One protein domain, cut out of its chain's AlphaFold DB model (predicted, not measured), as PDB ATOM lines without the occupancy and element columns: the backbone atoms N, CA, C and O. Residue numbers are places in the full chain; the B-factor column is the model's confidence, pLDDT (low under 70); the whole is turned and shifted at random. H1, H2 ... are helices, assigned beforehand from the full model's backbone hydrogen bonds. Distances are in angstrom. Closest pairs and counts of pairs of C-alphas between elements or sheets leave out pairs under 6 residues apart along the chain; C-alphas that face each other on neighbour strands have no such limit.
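This is residues 18 to 60 of the 134 residues of an uncharacterized protein of Sphingomonas guangdongensis (UniProt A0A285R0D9). Two long helices, H1 and H2, make a flat, open V: they come together at a tight turn at one end, and their other ends spread apart with nothing between them. No third element packs on either arm of this helical hairpin. The printed part has 43 residues with two named helices, H1 then H2, and no named strand, and its class is all helix. The whole is loose, with a radius of gyration of the C-alphas of 12.2 A, and the C-alphas span 34 by 24 by 7 A.

Start with H1, residues 18 to 37, the longest helix, and look at its last residues. H1 and H2, residues 41 to 58, only just touch, with 3 pairs of C-alphas within 8 A. The closest C-alphas are those of Leu 37 and Val 44, 6.8 A apart. H1 touches H2 with residues 33 to 37 alone, and H2 touches H1 with residues 43 to 44 alone. The two run opposite ways at a shallow tilt of 32 degrees, only just short of steep, and form a helical hairpin. Their centres are 15.3 A apart. Residues 18 to 32 of H1 stand free, as do residues 48 to 60, of which 48 to 58 belong to H2. In H1 every O i to N i+4 pair is within hydrogen-bond range; in H2 13 of 14 are.

Find C-alpha 18 at (615.831, 312.230, 497.871); from there H1 runs 27.8 A to C-alpha 37 at (603.035, 336.769, 495.222). After the tight link of 3 residues, H2 begins at C-alpha 41 and runs 26.0 A to C-alpha 58 at (625.827, 326.324, 487.260).

The two C-alphas farthest apart are those of Ala 39 and Pro 60, 35.2 A. The printed part has no cut. The mean pLDDT of the printed part is 74.3, and 14 residues are under 70, among them residues 32 to 39 round the turn.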
ATOM      1  N   LYS A  18     615.300 310.881 497.594       69.56
ATOM      2  CA  LYS A  18     615.831 312.230 497.871       69.56
ATOM      3  C   LYS A  18     615.535 313.242 496.762       69.56
ATOM      4  O   LYS A  18     615.321 314.415 497.044       69.56
ATOM      5  N   LEU A  19     615.545 312.825 495.495       66.19
ATOM      6  CA  LEU A  19     615.168 313.688 494.367       66.19
ATOM      7  C   LEU A  19     613.671 314.004 494.376       66.19
ATOM      8  O   LEU A  19     613.288 315.123 494.052       66.19
ATOM      9  N   LYS A  20     612.837 313.039 494.762       71.12
ATOM     10  CA  LYS A  20     611.382 313.188 494.842       71.12
ATOM     11  C   LYS A  20     610.974 314.049 496.039       71.12
ATOM     12  O   LYS A  20     610.091 314.883 495.901       71.12
ATOM     13  N   GLU A  21     611.683 313.925 497.156       73.31
ATOM     14  CA  GLU A  21     611.554 314.779 498.341       73.31
ATOM     15  C   GLU A  21     612.008 316.216 498.052       73.31
ATOM     16  O   GLU A  21     611.275 317.166 498.315       73.31
ATOM     17  N   ARG A  22     613.163 316.393 497.393       71.19
ATOM     18  CA  ARG A  22     613.629 317.714 496.934       71.19
ATOM     19  C   ARG A  22     612.700 318.336 495.894       71.19
ATOM     20  O   ARG A  22     612.458 319.537 495.939       71.19
ATOM     21  N   GLY A  23     612.174 317.531 494.972       72.56
ATOM     22  CA  GLY A  23     611.195 317.967 493.978       72.56
ATOM     23  C   GLY A  23     609.866 318.374 494.615       72.56
ATOM     24  O   GLY A  23     609.313 319.405 494.248       72.56
ATOM     25  N   GLY A  24     609.396 317.614 495.608       73.69
ATOM     26  CA  GLY A  24     608.205 317.931 496.396       73.69
ATOM     27  C   GLY A  24     608.363 319.223 497.198       73.69
ATOM     28  O   GLY A  24     607.512 320.098 497.101       73.69
ATOM     29  N   ALA A  25     609.492 319.399 497.889       72.06
ATOM     30  CA  ALA A  25     609.790 320.615 498.649       72.06
ATOM     31  C   ALA A  25     609.945 321.859 497.753       72.06
ATOM     32  O   ALA A  25     609.502 322.951 498.112       72.06
ATOM     33  N   ALA A  26     610.540 321.704 496.566       69.38
ATOM     34  CA  ALA A  26     610.636 322.778 495.579       69.38
ATOM     35  C   ALA A  26     609.260 323.152 495.004       69.38
ATOM     36  O   ALA A  26     608.961 324.334 494.845       69.38
ATOM     37  N   LEU A  27     608.410 322.159 494.728       74.50
ATOM     38  CA  LEU A  27     607.049 322.378 494.242       74.50
ATOM     39  C   LEU A  27     606.167 323.041 495.310       74.50
ATOM     40  O   LEU A  27     605.383 323.932 494.993       74.50
ATOM     41  N   GLU A  28     606.319 322.643 496.570       76.88
ATOM     42  CA  GLU A  28     605.621 323.243 497.708       76.88
ATOM     43  C   GLU A  28     606.076 324.686 497.945       76.88
ATOM     44  O   GLU A  28     605.248 325.585 498.059       76.88
ATOM     45  N   SER A  29     607.386 324.944 497.884       69.62
ATOM     46  CA  SER A  29     607.937 326.303 497.962       69.62
ATOM     47  C   SER A  29     607.458 327.179 496.805       69.62
ATOM     48  O   SER A  29     607.133 328.347 497.011       69.62
ATOM     49  N   ALA A  30     607.351 326.626 495.593       71.75
ATOM     50  CA  ALA A  30     606.784 327.332 494.448       71.75
ATOM     51  C   ALA A  30     605.298 327.660 494.668       71.75
ATOM     52  O   ALA A  30     604.884 328.787 494.417       71.75
ATOM     53  N   ARG A  31     604.504 326.721 495.202       73.56
ATOM     54  CA  ARG A  31     603.088 326.953 495.536       73.56
ATOM     55  C   ARG A  31     602.909 328.024 496.613       73.56
ATOM     56  O   ARG A  31     602.083 328.914 496.436       73.56
ATOM     57  N   SER A  32     603.712 327.991 497.672       69.75
ATOM     58  CA  SER A  32     603.699 329.015 498.725       69.75
ATOM     59  C   SER A  32     604.190 330.374 498.218       69.75
ATOM     60  O   SER A  32     603.690 331.408 498.644       69.75
ATOM     61  N   THR A  33     605.114 330.392 497.252       67.50
ATOM     62  CA  THR A  33     605.549 331.627 496.578       67.50
ATOM     63  C   THR A  33     604.427 332.226 495.732       67.50
ATOM     64  O   THR A  33     604.269 333.439 495.732       67.50
ATOM     65  N   VAL A  34     603.620 331.403 495.051       68.19
ATOM     66  CA  VAL A  34     602.443 331.875 494.296       68.19
ATOM     67  C   VAL A  34     601.387 332.459 495.237       68.19
ATOM     68  O   VAL A  34     600.824 333.501 494.925       68.19
ATOM     69  N   GLN A  35     601.174 331.860 496.413       68.00
ATOM     70  CA  GLN A  35     600.285 332.427 497.439       68.00
ATOM     71  C   GLN A  35     600.847 333.723 498.055       68.00
ATOM     72  O   GLN A  35     600.093 334.637 498.365       68.00
ATOM     73  N   GLY A  36     602.172 333.840 498.198       60.88
ATOM     74  CA  GLY A  36     602.843 335.055 498.680       60.88
ATOM     75  C   GLY A  36     603.057 336.142 497.618       60.88
ATOM     76  O   GLY A  36     603.428 337.265 497.962       60.88
ATOM     77  N   LEU A  37     602.828 335.840 496.337       62.50
ATOM     78  CA  LEU A  37     603.035 336.769 495.222       62.50
ATOM     79  C   LEU A  37     602.063 337.954 495.273       62.50
ATOM     80  O   LEU A  37     602.446 339.067 494.921       62.50
ATOM     81  N   GLU A  38     600.850 337.732 495.784       62.44
ATOM     82  CA  GLU A  38     599.881 338.802 496.052       62.44
ATOM     83  C   GLU A  38     600.341 339.735 497.184       62.44
ATOM     84  O   GLU A  38     600.025 340.921 497.172       62.44
ATOM     85  N   ALA A  39     601.136 339.230 498.135       68.19
ATOM     86  CA  ALA A  39     601.604 339.997 499.287       68.19
ATOM     87  C   ALA A  39     602.913 340.762 499.024       68.19
ATOM     88  O   ALA A  39     603.140 341.812 499.627       68.19
ATOM     89  N   ASN A  40     603.798 340.252 498.155       70.12
ATOM     90  CA  ASN A  40     605.076 340.904 497.855       70.12
ATOM     91  C   ASN A  40     605.577 340.641 496.414       70.12
ATOM     92  O   ASN A  40     606.339 339.693 496.184       70.12
ATOM     93  N   PRO A  41     605.262 341.522 495.446       69.25
ATOM     94  CA  PRO A  41     605.713 341.378 494.059       69.25
ATOM     95  C   PRO A  41     607.242 341.461 493.896       69.25
ATOM     96  O   PRO A  41     607.796 340.923 492.933       69.25
ATOM     97  N   LEU A  42     607.959 342.068 494.850       77.25
ATOM     98  CA  LEU A  42     609.426 342.101 494.835       77.25
ATOM     99  C   LEU A  42     610.031 340.716 495.100       77.25
ATOM    100  O   LEU A  42     611.129 340.430 494.622       77.25
ATOM    101  N   GLY A  43     609.305 339.836 495.797       75.38
ATOM    102  CA  GLY A  43     609.740 338.469 496.082       75.38
ATOM    103  C   GLY A  43     609.966 337.643 494.815       75.38
ATOM    104  O   GLY A  43     610.962 336.928 494.719       75.38
ATOM    105  N   VAL A  44     609.113 337.802 493.800       80.81
ATOM    106  CA  VAL A  44     609.276 337.099 492.515       80.81
ATOM    107  C   VAL A  44     610.410 337.674 491.677       80.81
ATOM    108  O   VAL A  44     611.132 336.910 491.039       80.81
ATOM    109  N   LEU A  45     610.640 338.988 491.720       80.94
ATOM    110  CA  LEU A  45     611.794 339.602 491.056       80.94
ATOM    111  C   LEU A  45     613.119 339.104 491.649       80.94
ATOM    112  O   LEU A  45     614.009 338.685 490.909       80.94
ATOM    113  N   VAL A  46     613.237 339.104 492.979       81.88
ATOM    114  CA  VAL A  46     614.438 338.622 493.677       81.88
ATOM    115  C   VAL A  46     614.617 337.115 493.486       81.88
ATOM    116  O   VAL A  46     615.719 336.670 493.166       81.88
ATOM    117  N   GLY A  47     613.541 336.331 493.608       83.31
ATOM    118  CA  GLY A  47     613.568 334.884 493.392       83.31
ATOM    119  C   GLY A  47     613.950 334.514 491.958       83.31
ATOM    120  O   GLY A  47     614.825 333.675 491.749       83.31
ATOM    121  N   GLY A  48     613.367 335.190 490.967       84.75
ATOM    122  CA  GLY A  48     613.685 334.994 489.553       84.75
ATOM    123  C   GLY A  48     615.131 335.360 489.220       84.75
ATOM    124  O   GLY A  48     615.801 334.618 488.502       84.75
ATOM    125  N   LEU A  49     615.647 336.455 489.787       84.00
ATOM    126  CA  LEU A  49     617.042 336.851 489.603       84.00
ATOM    127  C   LEU A  49     618.002 335.849 490.254       84.00
ATOM    128  O   LEU A  49     618.955 335.421 489.608       84.00
ATOM    129  N   ALA A  50     617.747 335.431 491.494       85.81
ATOM    130  CA  ALA A  50     618.587 334.462 492.193       85.81
ATOM    131  C   ALA A  50     618.634 333.118 491.451       85.81
ATOM    132  O   ALA A  50     619.716 332.595 491.182       85.81
ATOM    133  N   VAL A  51     617.474 332.590 491.045       86.81
ATOM    134  CA  VAL A  51     617.390 331.342 490.272       86.81
ATOM    135  C   VAL A  51     618.068 331.495 488.910       86.81
ATOM    136  O   VAL A  51     618.820 330.611 488.509       86.81
ATOM    137  N   GLY A  52     617.859 332.618 488.217       83.75
ATOM    138  CA  GLY A  52     618.486 332.895 486.925       83.75
ATOM    139  C   GLY A  52     620.011 332.981 487.007       83.75
ATOM    140  O   GLY A  52     620.701 332.436 486.147       83.75
ATOM    141  N   LEU A  53     620.546 333.604 488.060       86.25
ATOM    142  CA  LEU A  53     621.987 333.682 488.301       86.25
ATOM    143  C   LEU A  53     622.578 332.320 488.665       86.25
ATOM    144  O   LEU A  53     623.610 331.955 488.113       86.25
ATOM    145  N   ILE A  54     621.917 331.542 489.531       83.56
ATOM    146  CA  ILE A  54     622.365 330.185 489.878       83.56
ATOM    147  C   ILE A  54     622.348 329.298 488.636       83.56
ATOM    148  O   ILE A  54     623.349 328.660 488.334       83.56
ATOM    149  N   ALA A  55     621.249 329.284 487.881       82.25
ATOM    150  CA  ALA A  55     621.146 328.497 486.656       82.25
ATOM    151  C   ALA A  55     622.176 328.945 485.605       82.25
ATOM    152  O   ALA A  55     622.820 328.107 484.977       82.25
ATOM    153  N   GLY A  56     622.387 330.254 485.447       79.75
ATOM    154  CA  GLY A  56     623.392 330.806 484.540       79.75
ATOM    155  C   GLY A  56     624.835 330.499 484.956       79.75
ATOM    156  O   GLY A  56     625.678 330.283 484.090       79.75
ATOM    157  N   ALA A  57     625.120 330.442 486.260       79.19
ATOM    158  CA  ALA A  57     626.445 330.134 486.800       79.19
ATOM    159  C   ALA A  57     626.739 328.622 486.846       79.19
ATOM    160  O   ALA A  57     627.870 328.208 486.601       79.19
ATOM    161  N   VAL A  58     625.727 327.794 487.137       74.25
ATOM    162  CA  VAL A  58     625.827 326.324 487.260       74.25
ATOM    163  C   VAL A  58     625.831 325.616 485.906       74.25
ATOM    164  O   VAL A  58     626.211 324.449 485.846       74.25
ATOM    165  N   ILE A  59     625.465 326.290 484.812       72.75
ATOM    166  CA  ILE A  59     625.624 325.772 483.447       72.75
ATOM    167  C   ILE A  59     626.911 326.375 482.843       72.75
ATOM    168  O   ILE A  59     626.844 327.323 482.053       72.75
ATOM    169  N   PRO A  60     628.117 325.877 483.194       61.19
ATOM    170  CA  PRO A  60     629.341 326.324 482.558       61.19
ATOM    171  C   PRO A  60     629.324 325.854 481.106       61.19
ATOM    172  O   PRO A  60     629.264 324.659 480.823       61.19
TER     173      PRO A  60